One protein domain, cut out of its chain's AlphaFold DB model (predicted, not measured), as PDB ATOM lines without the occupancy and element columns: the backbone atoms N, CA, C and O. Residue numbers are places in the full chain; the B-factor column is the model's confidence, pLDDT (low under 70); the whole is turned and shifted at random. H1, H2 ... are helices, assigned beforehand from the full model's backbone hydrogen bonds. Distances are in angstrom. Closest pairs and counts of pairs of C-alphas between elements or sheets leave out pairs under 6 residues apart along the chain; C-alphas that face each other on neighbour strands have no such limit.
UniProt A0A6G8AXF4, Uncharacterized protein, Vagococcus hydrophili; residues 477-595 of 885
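Overview. This is residues 477 to 595 of the 885 residues of an uncharacterized protein of Vagococcus hydrophili (UniProt A0A6G8AXF4). One long helix, H3, is the spine of an extended, kinked rod, with a helical hairpin packed near each end: H1 and H2 on its first part, H4 and H5 on its last. The 119 printed residues hold five named helices, H1 to H5 in chain order, and no named strand: all helix. The whole is extended, with a radius of gyration of the C-alphas of 23.4 A and spans of 72 by 29 by 16 A, only just a rod.

Arrangement. Start at H1, residues 478 to 494; it touches H2, residues 501 to 513, in a hairpin at a shallow tilt of 12 degrees, closest at C-alphas 490 and 508, 5.3 A. Next find the hub H3, residues 517 to 556, whose residues 517 to 528 alone touch H1, closest at C-alphas 482 and 517, 4.2 A. Farther on, H4, residues 562 to 573, and H5, residues 578 to 595, form an up-and-down bundle with H3, each helix running against the one before; C-alphas 543 and 578, the closest of H3 and H5, are 5.2 A apart. H1 and H2 are apart from H4 and H5. Every O i to N i+4 pair is within hydrogen-bond range in H2 and H4, but 5 of 13 in H1, with 8 of 14 O i to N i+3 pairs, 32 of 36 in H3 and 12 of 14 in H5.

Along the chain. Find C-alpha 478 at (68.768, -2.273, 6.527); H1 runs 26.1 A, with a kink of 28 degrees near residue 485. H2 spans 19.3 A, H3 55.6 A with a kink of 40 degrees near residue 538, and H4 16.2 A. H5 runs 26.5 A to C-alpha 595 at (36.057, 36.651, 54.538).

Size, cuts and confidence. The C-alphas of Ser 477 and Asn 594, the two farthest apart, are 73.3 A apart. The printed part has no cut and no long link. Its mean pLDDT is 71.1; 49 residues are under 70, among them 533 to 547.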
ATOM      1  N   SER A 477      73.194  -1.333   5.077       56.62
ATOM      2  CA  SER A 477      72.077  -2.094   4.486       56.62
ATOM      3  C   SER A 477      71.024  -2.540   5.529       56.62
ATOM      4  O   SER A 477      71.351  -3.358   6.397       56.62
ATOM      5  N   PRO A 478      69.746  -2.105   5.437       60.69
ATOM      6  CA  PRO A 478      68.768  -2.273   6.527       60.69
ATOM      7  C   PRO A 478      68.389  -3.718   6.906       60.69
ATOM      8  O   PRO A 478      68.075  -4.003   8.065       60.69
ATOM      9  N   ALA A 479      68.396  -4.648   5.944       58.44
ATOM     10  CA  ALA A 479      67.710  -5.939   6.080       58.44
ATOM     11  C   ALA A 479      68.322  -6.897   7.125       58.44
ATOM     12  O   ALA A 479      67.607  -7.684   7.744       58.44
ATOM     13  N   ALA A 480      69.642  -6.847   7.342       61.56
ATOM     14  CA  ALA A 480      70.314  -7.750   8.283       61.56
ATOM     15  C   ALA A 480      70.112  -7.339   9.752       61.56
ATOM     16  O   ALA A 480      70.073  -8.195  10.639       61.56
ATOM     17  N   ALA A 481      69.965  -6.038  10.012       68.75
ATOM     18  CA  ALA A 481      69.727  -5.514  11.351       68.75
ATOM     19  C   ALA A 481      68.288  -5.798  11.820       68.75
ATOM     20  O   ALA A 481      68.097  -6.188  12.974       68.75
ATOM     21  N   LEU A 482      67.302  -5.682  10.912       73.75
ATOM     22  CA  LEU A 482      65.873  -5.931  11.162       73.75
ATOM     23  C   LEU A 482      65.647  -7.237  11.931       73.75
ATOM     24  O   LEU A 482      65.055  -7.242  13.012       73.75
ATOM     25  N   LYS A 483      66.126  -8.361  11.379       80.31
ATOM     26  CA  LYS A 483      65.669  -9.676  11.844       80.31
ATOM     27  C   LYS A 483      66.067  -9.955  13.295       80.31
ATOM     28  O   LYS A 483      65.283 -10.502  14.065       80.31
ATOM     29  N   LYS A 484      67.254  -9.496  13.699       75.62
ATOM     30  CA  LYS A 484      67.752  -9.613  15.076       75.62
ATOM     31  C   LYS A 484      66.864  -8.878  16.092       75.62
ATOM     32  O   LYS A 484      66.813  -9.280  17.252       75.62
ATOM     33  N   ARG A 485      66.196  -7.798  15.678       86.44
ATOM     34  CA  ARG A 485      65.351  -6.971  16.546       86.44
ATOM     35  C   ARG A 485      63.943  -7.550  16.691       86.44
ATOM     36  O   ARG A 485      63.429  -7.551  17.808       86.44
ATOM     37  N   GLN A 486      63.384  -8.140  15.623       79.50
ATOM     38  CA  GLN A 486      62.079  -8.829  15.655       79.50
ATOM     39  C   GLN A 486      62.005  -9.875  16.776       79.50
ATOM     40  O   GLN A 486      61.041  -9.947  17.536       79.50
ATOM     41  N   ASP A 487      63.053 -10.689  16.899       82.81
ATOM     42  CA  ASP A 487      63.052 -11.816  17.830       82.81
ATOM     43  C   ASP A 487      63.287 -11.377  19.297       82.81
ATOM     44  O   ASP A 487      62.962 -12.124  20.215       82.81
ATOM     45  N   TYR A 488      63.771 -10.146  19.535       84.44
ATOM     46  CA  TYR A 488      63.814  -9.524  20.868       84.44
ATOM     47  C   TYR A 488      62.433  -9.000  21.291       84.44
ATOM     48  O   TYR A 488      61.984  -9.266  22.403       84.44
ATOM     49  N   ALA A 489      61.748  -8.270  20.403       79.38
ATOM     50  CA  ALA A 489      60.519  -7.552  20.740       79.38
ATOM     51  C   ALA A 489      59.367  -8.479  21.175       79.38
ATOM     52  O   ALA A 489      58.730  -8.228  22.198       79.38
ATOM     53  N   LYS A 490      59.165  -9.612  20.486       87.25
ATOM     54  CA  LYS A 490      58.128 -10.601  20.850       87.25
ATOM     55  C   LYS A 490      58.273 -11.152  22.275       87.25
ATOM     56  O   LYS A 490      57.273 -11.440  22.927       87.25
ATOM     57  N   ASN A 491      59.506 -11.297  22.767       83.56
ATOM     58  CA  ASN A 491      59.765 -11.824  24.108       83.56
ATOM     59  C   ASN A 491      59.360 -10.833  25.214       83.56
ATOM     60  O   ASN A 491      58.922 -11.253  26.279       83.56
ATOM     61  N   GLU A 492      59.488  -9.529  24.971       89.75
ATOM     62  CA  GLU A 492      59.050  -8.496  25.916       89.75
ATOM     63  C   GLU A 492      57.515  -8.420  25.975       89.75
ATOM     64  O   GLU A 492      56.945  -8.483  27.062       89.75
ATOM     65  N   ILE A 493      56.844  -8.367  24.814       81.88
ATOM     66  CA  ILE A 493      55.378  -8.205  24.685       81.88
ATOM     67  C   ILE A 493      54.602  -9.274  25.470       81.88
ATOM     68  O   ILE A 493      53.619  -8.969  26.148       81.88
ATOM     69  N   ALA A 494      55.074 -10.523  25.453       82.81
ATOM     70  CA  ALA A 494      54.448 -11.617  26.195       82.81
ATOM     71  C   ALA A 494      54.352 -11.352  27.717       82.81
ATOM     72  O   ALA A 494      53.366 -11.739  28.353       82.81
ATOM     73  N   ASN A 495      55.349 -10.667  28.290       82.81
ATOM     74  CA  ASN A 495      55.563 -10.528  29.736       82.81
ATOM     75  C   ASN A 495      54.974  -9.241  30.354       82.81
ATOM     76  O   ASN A 495      55.148  -9.010  31.547       82.81
ATOM     77  N   MET A 496      54.278  -8.408  29.577       84.56
ATOM     78  CA  MET A 496      53.674  -7.151  30.052       84.56
ATOM     79  C   MET A 496      52.411  -7.421  30.894       84.56
ATOM     80  O   MET A 496      51.539  -8.163  30.451       84.56
ATOM     81  N   GLU A 497      52.308  -6.891  32.114       75.00
ATOM     82  CA  GLU A 497      51.284  -7.323  33.091       75.00
ATOM     83  C   GLU A 497      49.881  -6.746  32.829       75.00
ATOM     84  O   GLU A 497      48.896  -7.474  32.933       75.00
ATOM     85  N   PHE A 498      49.790  -5.478  32.420       71.44
ATOM     86  CA  PHE A 498      48.533  -4.737  32.239       71.44
ATOM     87  C   PHE A 498      48.049  -4.701  30.777       71.44
ATOM     88  O   PHE A 498      46.983  -4.165  30.486       71.44
ATOM     89  N   LEU A 499      48.817  -5.279  29.844       69.25
ATOM     90  CA  LEU A 499      48.491  -5.319  28.417       69.25
ATOM     91  C   LEU A 499      47.478  -6.445  28.095       69.25
ATOM     92  O   LEU A 499      47.790  -7.615  28.351       69.25
ATOM     93  N   PRO A 500      46.311  -6.147  27.482       71.62
ATOM     94  CA  PRO A 500      45.295  -7.152  27.158       71.62
ATOM     95  C   PRO A 500      45.800  -8.303  26.272       71.62
ATOM     96  O   PRO A 500      46.659  -8.125  25.405       71.62
ATOM     97  N   GLY A 501      45.228  -9.500  26.453       55.22
ATOM     98  CA  GLY A 501      45.660 -10.721  25.750       55.22
ATOM     99  C   GLY A 501      45.531 -10.656  24.222       55.22
ATOM    100  O   GLY A 501      46.373 -11.198  23.500       55.22
ATOM    101  N   GLU A 502      44.526  -9.939  23.721       59.44
ATOM    102  CA  GLU A 502      44.341  -9.689  22.288       59.44
ATOM    103  C   GLU A 502      45.422  -8.739  21.752       59.44
ATOM    104  O   GLU A 502      46.113  -9.076  20.791       59.44
ATOM    105  N   ALA A 503      45.675  -7.619  22.441       56.72
ATOM    106  CA  ALA A 503      46.729  -6.665  22.085       56.72
ATOM    107  C   ALA A 503      48.122  -7.322  22.044       56.72
ATOM    108  O   ALA A 503      48.869  -7.134  21.081       56.72
ATOM    109  N   LYS A 504      48.452  -8.176  23.027       72.12
ATOM    110  CA  LYS A 504      49.687  -8.989  23.018       72.12
ATOM    111  C   LYS A 504      49.822  -9.845  21.759       72.12
ATOM    112  O   LYS A 504      50.920  -9.965  21.210       72.12
ATOM    113  N   SER A 505      48.722 -10.444  21.312       60.94
ATOM    114  CA  SER A 505      48.686 -11.307  20.130       60.94
ATOM    115  C   SER A 505      48.906 -10.493  18.849       60.94
ATOM    116  O   SER A 505      49.758 -10.849  18.031       60.94
ATOM    117  N   THR A 506      48.225  -9.351  18.726       69.50
ATOM    118  CA  THR A 506      48.348  -8.413  17.598       69.50
ATOM    119  C   THR A 506      49.763  -7.848  17.465       69.50
ATOM    120  O   THR A 506      50.384  -8.004  16.413       69.50
ATOM    121  N   TYR A 507      50.332  -7.279  18.534       72.25
ATOM    122  CA  TYR A 507      51.689  -6.723  18.485       72.25
ATOM    123  C   TYR A 507      52.749  -7.795  18.187       72.25
ATOM    124  O   TYR A 507      53.683  -7.546  17.424       72.25
ATOM    125  N   THR A 508      52.578  -9.020  18.701       83.50
ATOM    126  CA  THR A 508      53.465 -10.149  18.369       83.50
ATOM    127  C   THR A 508      53.458 -10.450  16.865       83.50
ATOM    128  O   THR A 508      54.528 -10.644  16.291       83.50
ATOM    129  N   TYR A 509      52.287 -10.440  16.215       76.00
ATOM    130  CA  TYR A 509      52.149 -10.651  14.768       76.00
ATOM    131  C   TYR A 509      52.751  -9.504  13.937       76.00
ATOM    132  O   TYR A 509      53.444  -9.760  12.949       76.00
ATOM    133  N   MET A 510      52.539  -8.248  14.346       68.50
ATOM    134  CA  MET A 510      53.093  -7.070  13.662       68.50
ATOM    135  C   MET A 510      54.629  -7.091  13.669       68.50
ATOM    136  O   MET A 510      55.259  -6.898  12.628       68.50
ATOM    137  N   VAL A 511      55.243  -7.454  14.803       83.19
ATOM    138  CA  VAL A 511      56.701  -7.629  14.918       83.19
ATOM    139  C   VAL A 511      57.259  -8.695  13.960       83.19
ATOM    140  O   VAL A 511      58.415  -8.590  13.551       83.19
ATOM    141  N   GLU A 512      56.491  -9.720  13.570       79.62
ATOM    142  CA  GLU A 512      56.967 -10.723  12.598       79.62
ATOM    143  C   GLU A 512      57.000 -10.210  11.156       79.62
ATOM    144  O   GLU A 512      57.855 -10.644  10.379       79.62
ATOM    145  N   HIS A 513      56.110  -9.278  10.817       79.81
ATOM    146  CA  HIS A 513      55.903  -8.794   9.449       79.81
ATOM    147  C   HIS A 513      56.607  -7.465   9.149       79.81
ATOM    148  O   HIS A 513      56.783  -7.134   7.978       79.81
ATOM    149  N   ALA A 514      57.065  -6.756  10.186       72.19
ATOM    150  CA  ALA A 514      57.858  -5.537  10.067       72.19
ATOM    151  C   ALA A 514      59.067  -5.695   9.124       72.19
ATOM    152  O   ALA A 514      59.787  -6.699   9.157       72.19
ATOM    153  N   THR A 515      59.309  -4.673   8.307       74.62
ATOM    154  CA  THR A 515      60.269  -4.653   7.190       74.62
ATOM    155  C   THR A 515      61.516  -3.799   7.443       74.62
ATOM    156  O   THR A 515      62.490  -3.896   6.692       74.62
ATOM    157  N   THR A 516      61.546  -3.013   8.524       66.31
ATOM    158  CA  THR A 516      62.735  -2.263   8.973       66.31
ATOM    159  C   THR A 516      63.022  -2.445  10.470       66.31
ATOM    160  O   THR A 516      62.146  -2.819  11.242       66.31
ATOM    161  N   VAL A 517      64.260  -2.167  10.911       65.44
ATOM    162  CA  VAL A 517      64.609  -2.151  12.352       65.44
ATOM    163  C   VAL A 517      63.690  -1.204  13.117       65.44
ATOM    164  O   VAL A 517      63.117  -1.584  14.129       65.44
ATOM    165  N   LEU A 518      63.553   0.019  12.600       59.84
ATOM    166  CA  LEU A 518      62.864   1.124  13.255       59.84
ATOM    167  C   LEU A 518      61.388   0.805  13.515       59.84
ATOM    168  O   LEU A 518      60.874   1.110  14.580       59.84
ATOM    169  N   GLU A 519      60.744   0.134  12.564       61.44
ATOM    170  CA  GLU A 519      59.372  -0.369  12.661       61.44
ATOM    171  C   GLU A 519      59.212  -1.386  13.806       61.44
ATOM    172  O   GLU A 519      58.246  -1.316  14.557       61.44
ATOM    173  N   VAL A 520      60.189  -2.274  14.025       67.50
ATOM    174  CA  VAL A 520      60.165  -3.210  15.167       67.50
ATOM    175  C   VAL A 520      60.370  -2.502  16.506       67.50
ATOM    176  O   VAL A 520      59.706  -2.849  17.482       67.50
ATOM    177  N   ASP A 521      61.308  -1.554  16.570       75.50
ATOM    178  CA  ASP A 521      61.526  -0.720  17.758       75.50
ATOM    179  C   ASP A 521      60.228   0.006  18.136       75.50
ATOM    180  O   ASP A 521      59.798  -0.069  19.285       75.50
ATOM    181  N   HIS A 522      59.569   0.610  17.142       61.12
ATOM    182  CA  HIS A 522      58.300   1.319  17.288       61.12
ATOM    183  C   HIS A 522      57.197   0.409  17.847       61.12
ATOM    184  O   HIS A 522      56.647   0.709  18.900       61.12
ATOM    185  N   ILE A 523      56.950  -0.752  17.226       72.62
ATOM    186  CA  ILE A 523      55.905  -1.699  17.661       72.62
ATOM    187  C   ILE A 523      56.160  -2.229  19.088       72.62
ATOM    188  O   ILE A 523      55.220  -2.475  19.846       72.62
ATOM    189  N   LEU A 524      57.426  -2.414  19.487       82.06
ATOM    190  CA  LEU A 524      57.755  -2.823  20.855       82.06
ATOM    191  C   LEU A 524      57.472  -1.717  21.874       82.06
ATOM    192  O   LEU A 524      56.913  -1.986  22.940       82.06
ATOM    193  N   ASP A 525      57.931  -0.503  21.585       75.69
ATOM    194  CA  ASP A 525      57.823   0.599  22.531       75.69
ATOM    195  C   ASP A 525      56.376   1.141  22.585       75.69
ATOM    196  O   ASP A 525      55.931   1.495  23.672       75.69
ATOM    197  N   GLU A 526      55.585   1.026  21.505       66.88
ATOM    198  CA  GLU A 526      54.110   1.137  21.514       66.88
ATOM    199  C   GLU A 526      53.455   0.171  22.514       66.88
ATOM    200  O   GLU A 526      52.631   0.579  23.329       66.88
ATOM    201  N   ALA A 527      53.814  -1.118  22.484       67.75
ATOM    202  CA  ALA A 527      53.205  -2.116  23.368       67.75
ATOM    203  C   ALA A 527      53.517  -1.847  24.856       67.75
ATOM    204  O   ALA A 527      52.671  -2.077  25.726       67.75
ATOM    205  N   ARG A 528      54.717  -1.323  25.149       78.12
ATOM    206  CA  ARG A 528      55.128  -0.872  26.494       78.12
ATOM    207  C   ARG A 528      54.358   0.366  26.942       78.12
ATOM    208  O   ARG A 528      53.856   0.398  28.063       78.12
ATOM    209  N   ASP A 529      54.271   1.354  26.060       68.25
ATOM    210  CA  ASP A 529      53.559   2.614  26.258       68.25
ATOM    211  C   ASP A 529      52.058   2.369  26.500       68.25
ATOM    212  O   ASP A 529      51.506   2.889  27.467       68.25
ATOM    213  N   LEU A 530      51.415   1.476  25.737       62.06
ATOM    214  CA  LEU A 530      50.024   1.080  25.979       62.06
ATOM    215  C   LEU A 530      49.850   0.346  27.320       62.06
ATOM    216  O   LEU A 530      48.934   0.672  28.074       62.06
ATOM    217  N   ASN A 531      50.738  -0.598  27.660       72.62
ATOM    218  CA  ASN A 531      50.719  -1.277  28.963       72.62
ATOM    219  C   ASN A 531      50.793  -0.275  30.131       72.62
ATOM    220  O   ASN A 531      50.067  -0.416  31.112       72.62
ATOM    221  N   GLN A 532      51.671   0.726  30.026       71.31
ATOM    222  CA  GLN A 532      51.821   1.773  31.036       71.31
ATOM    223  C   GLN A 532      50.583   2.686  31.088       71.31
ATOM    224  O   GLN A 532      50.044   2.913  32.168       71.31
ATOM    225  N   LYS A 533      50.054   3.119  29.937       60.25
ATOM    226  CA  LYS A 533      48.839   3.949  29.851       60.25
ATOM    227  C   LYS A 533      47.602   3.280  30.448       60.25
ATOM    228  O   LYS A 533      46.815   3.955  31.109       60.25
ATOM    229  N   CYS A 534      47.436   1.967  30.275       60.97
ATOM    230  CA  CYS A 534      46.352   1.215  30.917       60.97
ATOM    231  C   CYS A 534      46.467   1.210  32.452       60.97
ATOM    232  O   CYS A 534      45.449   1.285  33.137       60.97
ATOM    233  N   GLN A 535      47.691   1.159  32.991       61.66
ATOM    234  CA  GLN A 535      47.950   1.234  34.432       61.66
ATOM    235  C   GLN A 535      47.744   2.656  34.987       61.66
ATOM    236  O   GLN A 535      47.198   2.826  36.074       61.66
ATOM    237  N   GLU A 536      48.168   3.679  34.242       57.41
ATOM    238  CA  GLU A 536      48.053   5.086  34.643       57.41
ATOM    239  C   GLU A 536      46.599   5.588  34.595       57.41
ATOM    240  O   GLU A 536      46.158   6.267  35.524       57.41
ATOM    241  N   GLY A 537      45.827   5.211  33.568       57.62
ATOM    242  CA  GLY A 537      44.456   5.689  33.352       57.62
ATOM    243  C   GLY A 537      43.519   5.475  34.545       57.62
ATOM    244  O   GLY A 537      42.891   6.425  35.007       57.62
ATOM    245  N   GLN A 538      43.487   4.264  35.114       54.78
ATOM    246  CA  GLN A 538      42.577   3.929  36.223       54.78
ATOM    247  C   GLN A 538      42.839   4.739  37.505       54.78
ATOM    248  O   GLN A 538      41.907   5.018  38.256       54.78
ATOM    249  N   ILE A 539      44.091   5.134  37.757       57.41
ATOM    250  CA  ILE A 539      44.458   5.981  38.904       57.41
ATOM    251  C   ILE A 539      44.123   7.446  38.596       57.41
ATOM    252  O   ILE A 539      43.535   8.146  39.421       57.41
ATOM    253  N   ILE A 540      44.452   7.891  37.380       54.50
ATOM    254  CA  ILE A 540      44.201   9.249  36.898       54.50
ATOM    255  C   ILE A 540      42.700   9.587  36.904       54.50
ATOM    256  O   ILE A 540      42.335  10.702  37.274       54.50
ATOM    257  N   ASP A 541      41.819   8.659  36.528       62.09
ATOM    258  CA  ASP A 541      40.385   8.947  36.396       62.09
ATOM    259  C   ASP A 541      39.671   9.134  37.747       62.09
ATOM    260  O   ASP A 541      38.772   9.974  37.852       62.09
ATOM    261  N   ALA A 542      40.125   8.459  38.810       52.47
ATOM    262  CA  ALA A 542      39.658   8.721  40.174       52.47
ATOM    263  C   ALA A 542      40.076  10.123  40.662       52.47
ATOM    264  O   ALA A 542      39.265  10.854  41.233       52.47
ATOM    265  N   ILE A 543      41.322  10.526  40.381       65.12
ATOM    266  CA  ILE A 543      41.854  11.851  40.737       65.12
ATOM    267  C   ILE A 543      41.092  12.950  39.981       65.12
ATOM    268  O   ILE A 543      40.551  13.856  40.615       65.12
ATOM    269  N   LYS A 544      40.947  12.830  38.650       68.88
ATOM    270  CA  LYS A 544      40.160  13.762  37.818       68.88
ATOM    271  C   LYS A 544      38.748  13.982  38.365       68.88
ATOM    272  O   LYS A 544      38.276  15.117  38.381       68.88
ATOM    273  N   ARG A 545      38.064  12.913  38.799       64.38
ATOM    274  CA  ARG A 545      36.680  12.983  39.301       64.38
ATOM    275  C   ARG A 545      36.582  13.798  40.595       64.38
ATOM    276  O   ARG A 545      35.677  14.620  40.724       64.38
ATOM    277  N   ALA A 546      37.539  13.651  41.510       64.44
ATOM    278  CA  ALA A 546      37.629  14.512  42.691       64.44
ATOM    279  C   ALA A 546      37.937  15.974  42.307       64.44
ATOM    280  O   ALA A 546      37.238  16.895  42.733       64.44
ATOM    281  N   GLN A 547      38.939  16.190  41.443       67.88
ATOM    282  CA  GLN A 547      39.362  17.523  40.993       67.88
ATOM    283  C   GLN A 547      38.234  18.314  40.319       67.88
ATOM    284  O   GLN A 547      38.059  19.507  40.575       67.88
ATOM    285  N   PHE A 548      37.458  17.654  39.458       73.31
ATOM    286  CA  PHE A 548      36.346  18.252  38.722       73.31
ATOM    287  C   PHE A 548      35.260  18.796  39.658       73.31
ATOM    288  O   PHE A 548      34.807  19.928  39.491       73.31
ATOM    289  N   ASN A 549      34.887  18.029  40.684       60.53
ATOM    290  CA  ASN A 549      33.823  18.419  41.606       60.53
ATOM    291  C   ASN A 549      34.262  19.519  42.582       60.53
ATOM    292  O   ASN A 549      33.559  20.522  42.714       60.53
ATOM    293  N   ALA A 550      35.477  19.433  43.137       76.94
ATOM    294  CA  ALA A 550      36.048  20.514  43.946       76.94
ATOM    295  C   ALA A 550      36.104  21.854  43.176       76.94
ATOM    296  O   ALA A 550      35.808  22.918  43.722       76.94
ATOM    297  N   LYS A 551      36.401  21.809  41.870       78.44
ATOM    298  CA  LYS A 551      36.352  22.985  40.986       78.44
ATOM    299  C   LYS A 551      34.943  23.533  40.753       78.44
ATOM    300  O   LYS A 551      34.803  24.753  40.663       78.44
ATOM    301  N   ARG A 552      33.913  22.679  40.651       71.62
ATOM    302  CA  ARG A 552      32.506  23.116  40.510       71.62
ATOM    303  C   ARG A 552      32.070  23.934  41.724       71.62
ATOM    304  O   ARG A 552      31.513  25.012  41.536       71.62
ATOM    305  N   GLU A 553      32.405  23.498  42.939       71.62
ATOM    306  CA  GLU A 553      32.146  24.265  44.169       71.62
ATOM    307  C   GLU A 553      32.912  25.598  44.199       71.62
ATOM    308  O   GLU A 553      32.317  26.666  44.376       71.62
ATOM    309  N   ILE A 554      34.228  25.569  43.949       79.06
ATOM    310  CA  ILE A 554      35.079  26.773  43.945       79.06
ATOM    311  C   ILE A 554      34.620  27.794  42.884       79.06
ATOM    312  O   ILE A 554      34.786  29.007  43.063       79.06
ATOM    313  N   ALA A 555      33.991  27.355  41.790       77.00
ATOM    314  CA  ALA A 555      33.451  28.244  40.763       77.00
ATOM    315  C   ALA A 555      32.279  29.125  41.252       77.00
ATOM    316  O   ALA A 555      32.133  30.239  40.747       77.00
ATOM    317  N   VAL A 556      31.489  28.689  42.243       71.00
ATOM    318  CA  VAL A 556      30.237  29.365  42.668       71.00
ATOM    319  C   VAL A 556      30.286  30.058  44.043       71.00
ATOM    320  O   VAL A 556      29.316  30.724  44.423       71.00
ATOM    321  N   MET A 557      31.423  29.984  44.750       76.00
ATOM    322  CA  MET A 557      31.745  30.825  45.923       76.00
ATOM    323  C   MET A 557      31.659  32.330  45.590       76.00
ATOM    324  O   MET A 557      31.827  32.722  44.433       76.00
ATOM    325  N   GLU A 558      31.447  33.209  46.568       72.06
ATOM    326  CA  GLU A 558      31.070  34.611  46.320       72.06
ATOM    327  C   GLU A 558      32.112  35.649  46.741       72.06
ATOM    328  O   GLU A 558      32.225  36.669  46.058       72.06
ATOM    329  N   THR A 559      32.874  35.430  47.820       71.81
ATOM    330  CA  THR A 559      33.820  36.449  48.327       71.81
ATOM    331  C   THR A 559      35.278  36.213  47.944       71.81
ATOM    332  O   THR A 559      35.996  37.192  47.747       71.81
ATOM    333  N   ILE A 560      35.685  34.959  47.712       72.69
ATOM    334  CA  ILE A 560      36.977  34.606  47.097       72.69
ATOM    335  C   ILE A 560      37.215  35.425  45.814       72.69
ATOM    336  O   ILE A 560      36.462  35.311  44.834       72.69
ATOM    337  N   THR A 561      38.309  36.191  45.770       77.31
ATOM    338  CA  THR A 561      38.705  36.951  44.572       77.31
ATOM    339  C   THR A 561      39.076  36.028  43.408       77.31
ATOM    340  O   THR A 561      39.472  34.881  43.597       77.31
ATOM    341  N   ALA A 562      39.014  36.519  42.166       70.25
ATOM    342  CA  ALA A 562      39.421  35.729  40.996       70.25
ATOM    343  C   ALA A 562      40.880  35.222  41.078       70.25
ATOM    344  O   ALA A 562      41.203  34.182  40.504       70.25
ATOM    345  N   GLU A 563      41.747  35.925  41.812       64.81
ATOM    346  CA  GLU A 563      43.155  35.570  42.011       64.81
ATOM    347  C   GLU A 563      43.307  34.420  43.026       64.81
ATOM    348  O   GLU A 563      43.947  33.416  42.714       64.81
ATOM    349  N   GLU A 564      42.640  34.496  44.184       67.81
ATOM    350  CA  GLU A 564      42.580  33.395  45.166       67.81
ATOM    351  C   GLU A 564      41.899  32.151  44.574       67.81
ATOM    352  O   GLU A 564      42.391  31.035  44.727       67.81
ATOM    353  N   ARG A 565      40.811  32.342  43.822       76.50
ATOM    354  CA  ARG A 565      40.060  31.271  43.150       76.50
ATOM    355  C   ARG A 565      40.906  30.521  42.132       76.50
ATOM    356  O   ARG A 565      40.855  29.297  42.070       76.50
ATOM    357  N   SER A 566      41.715  31.252  41.368       66.56
ATOM    358  CA  SER A 566      42.665  30.664  40.419       66.56
ATOM    359  C   SER A 566      43.791  29.919  41.137       66.56
ATOM    360  O   SER A 566      44.181  28.844  40.693       66.56
ATOM    361  N   TYR A 567      44.287  30.452  42.259       66.44
ATOM    362  CA  TYR A 567      45.318  29.800  43.070       66.44
ATOM    363  C   TYR A 567      44.833  28.476  43.676       66.44
ATOM    364  O   TYR A 567      45.531  27.471  43.571       66.44
ATOM    365  N   PHE A 568      43.626  28.439  44.244       71.62
ATOM    366  CA  PHE A 568      43.058  27.204  44.787       71.62
ATOM    367  C   PHE A 568      42.620  26.219  43.697       71.62
ATOM    368  O   PHE A 568      42.900  25.038  43.843       71.62
ATOM    369  N   ASN A 569      42.046  26.658  42.569       76.19
ATOM    370  CA  ASN A 569      41.776  25.749  41.444       76.19
ATOM    371  C   ASN A 569      43.062  25.129  40.868       76.19
ATOM    372  O   ASN A 569      43.050  23.959  40.496       76.19
ATOM    373  N   TRP A 570      44.168  25.882  40.842       78.69
ATOM    374  CA  TRP A 570      45.490  25.352  40.497       78.69
ATOM    375  C   TRP A 570      46.004  24.360  41.551       78.69
ATOM    376  O   TRP A 570      46.498  23.298  41.192       78.69
ATOM    377  N   LEU A 571      45.821  24.634  42.848       64.88
ATOM    378  CA  LEU A 571      46.100  23.642  43.892       64.88
ATOM    379  C   LEU A 571      45.231  22.382  43.735       64.88
ATOM    380  O   LEU A 571      45.719  21.290  43.987       64.88
ATOM    381  N   ILE A 572      43.979  22.482  43.293       79.06
ATOM    382  CA  ILE A 572      43.162  21.297  42.998       79.06
ATOM    383  C   ILE A 572      43.734  20.514  41.798       79.06
ATOM    384  O   ILE A 572      43.838  19.295  41.884       79.06
ATOM    385  N   ASP A 573      44.171  21.182  40.721       75.19
ATOM    386  CA  ASP A 573      44.808  20.528  39.558       75.19
ATOM    387  C   ASP A 573      46.125  19.810  39.891       75.19
ATOM    388  O   ASP A 573      46.365  18.701  39.417       75.19
ATOM    389  N   GLU A 574      46.983  20.418  40.710       73.50
ATOM    390  CA  GLU A 574      48.304  19.872  41.067       73.50
ATOM    391  C   GLU A 574      48.237  18.911  42.273       73.50
ATOM    392  O   GLU A 574      49.206  18.783  43.030       73.50
ATOM    393  N   ALA A 575      47.071  18.321  42.547       69.50
ATOM    394  CA  ALA A 575      46.889  17.283  43.563       69.50
ATOM    395  C   ALA A 575      47.067  15.904  42.915       69.50
ATOM    396  O   ALA A 575      46.288  15.521  42.043       69.50
ATOM    397  N   ASP A 576      48.081  15.148  43.340       67.06
ATOM    398  CA  ASP A 576      48.411  13.834  42.762       67.06
ATOM    399  C   ASP A 576      47.573  12.672  43.336       67.06
ATOM    400  O   ASP A 576      47.780  11.506  42.997       67.06
ATOM    401  N   SER A 577      46.618  12.995  44.210       66.94
ATOM    402  CA  SER A 577      45.787  12.049  44.950       66.94
ATOM    403  C   SER A 577      44.474  12.695  45.417       66.94
ATOM    404  O   SER A 577      44.413  13.890  45.706       66.94
ATOM    405  N   VAL A 578      43.408  11.889  45.516       64.44
ATOM    406  CA  VAL A 578      42.057  12.330  45.936       64.44
ATOM    407  C   VAL A 578      42.062  12.951  47.341       64.44
ATOM    408  O   VAL A 578      41.492  14.018  47.544       64.44
ATOM    409  N   GLU A 579      42.790  12.345  48.283       65.56
ATOM    410  CA  GLU A 579      42.947  12.836  49.665       65.56
ATOM    411  C   GLU A 579      43.549  14.258  49.716       65.56
ATOM    412  O   GLU A 579      43.205  15.070  50.582       65.56
ATOM    413  N   GLU A 580      44.414  14.604  48.754       63.56
ATOM    414  CA  GLU A 580      45.003  15.939  48.674       63.56
ATOM    415  C   GLU A 580      44.070  16.967  48.006       63.56
ATOM    416  O   GLU A 580      44.076  18.133  48.404       63.56
ATOM    417  N   VAL A 581      43.218  16.548  47.060       74.44
ATOM    418  CA  VAL A 581      42.141  17.385  46.490       74.44
ATOM    419  C   VAL A 581      41.201  17.870  47.596       74.44
ATOM    420  O   VAL A 581      40.980  19.072  47.744       74.44
ATOM    421  N   GLU A 582      40.682  16.940  48.396       70.44
ATOM    422  CA  GLU A 582      39.706  17.214  49.457       70.44
ATOM    423  C   GLU A 582      40.306  18.140  50.529       70.44
ATOM    424  O   GLU A 582      39.742  19.190  50.848       70.44
ATOM    425  N   THR A 583      41.531  17.838  50.975       76.19
ATOM    426  CA  THR A 583      42.288  18.676  51.922       76.19
ATOM    427  C   THR A 583      42.523  20.102  51.398       76.19
ATOM    428  O   THR A 583      42.589  21.058  52.176       76.19
ATOM    429  N   ARG A 584      42.671  20.291  50.079       80.31
ATOM    430  CA  ARG A 584      42.862  21.614  49.456       80.31
ATOM    431  C   ARG A 584      41.536  22.380  49.296       80.31
ATOM    432  O   ARG A 584      41.558  23.610  49.343       80.31
ATOM    433  N   LEU A 585      40.398  21.684  49.192       81.19
ATOM    434  CA  LEU A 585      39.051  22.268  49.140       81.19
ATOM    435  C   LEU A 585      38.559  22.763  50.516       81.19
ATOM    436  O   LEU A 585      38.032  23.871  50.606       81.19
ATOM    437  N   GLU A 586      38.772  22.008  51.601       74.88
ATOM    438  CA  GLU A 586      38.329  22.419  52.949       74.88
ATOM    439  C   GLU A 586      38.952  23.759  53.390       74.88
ATOM    440  O   GLU A 586      38.248  24.668  53.835       74.88
ATOM    441  N   HIS A 587      40.263  23.941  53.174       78.19
ATOM    442  CA  HIS A 587      40.962  25.200  53.476       78.19
ATOM    443  C   HIS A 587      40.418  26.408  52.685       78.19
ATOM    444  O   HIS A 587      40.521  27.548  53.149       78.19
ATOM    445  N   MET A 588      39.841  26.187  51.500       77.62
ATOM    446  CA  MET A 588      39.195  27.241  50.712       77.62
ATOM    447  C   MET A 588      37.851  27.651  51.323       77.62
ATOM    448  O   MET A 588      37.558  28.842  51.446       77.62
ATOM    449  N   TRP A 589      37.055  26.673  51.754       73.94
ATOM    450  CA  TRP A 589      35.792  26.908  52.453       73.94
ATOM    451  C   TRP A 589      35.991  27.622  53.800       73.94
ATOM    452  O   TRP A 589      35.193  28.495  54.152       73.94
ATOM    453  N   GLU A 590      37.075  27.333  54.529       74.38
ATOM    454  CA  GLU A 590      37.465  28.134  55.697       74.38
ATOM    455  C   GLU A 590      37.785  29.590  55.317       74.38
ATOM    456  O   GLU A 590      37.399  30.512  56.040       74.38
ATOM    457  N   LEU A 591      38.464  29.828  54.189       73.06
ATOM    458  CA  LEU A 591      38.829  31.175  53.742       73.06
ATOM    459  C   LEU A 591      37.597  32.006  53.343       73.06
ATOM    460  O   LEU A 591      37.437  33.115  53.854       73.06
ATOM    461  N   GLU A 592      36.709  31.465  52.502       72.75
ATOM    462  CA  GLU A 592      35.447  32.104  52.079       72.75
ATOM    463  C   GLU A 592      34.608  32.517  53.297       72.75
ATOM    464  O   GLU A 592      34.198  33.671  53.428       72.75
ATOM    465  N   ASN A 593      34.412  31.599  54.246       70.12
ATOM    466  CA  ASN A 593      33.563  31.844  55.410       70.12
ATOM    467  C   ASN A 593      34.184  32.822  56.423       70.12
ATOM    468  O   ASN A 593      33.458  33.585  57.068       70.12
ATOM    469  N   ASN A 594      35.518  32.880  56.525       72.19
ATOM    470  CA  ASN A 594      36.204  33.923  57.294       72.19
ATOM    471  C   ASN A 594      36.142  35.305  56.613       72.19
ATOM    472  O   ASN A 594      36.094  36.316  57.317       72.19
ATOM    473  N   GLN A 595      36.130  35.379  55.275       71.69
ATOM    474  CA  GLN A 595      36.057  36.651  54.538       71.69
ATOM    475  C   GLN A 595      34.631  37.221  54.458       71.69
ATOM    476  O   GLN A 595      34.440  38.418  54.684       71.69
TER     477      GLN A 595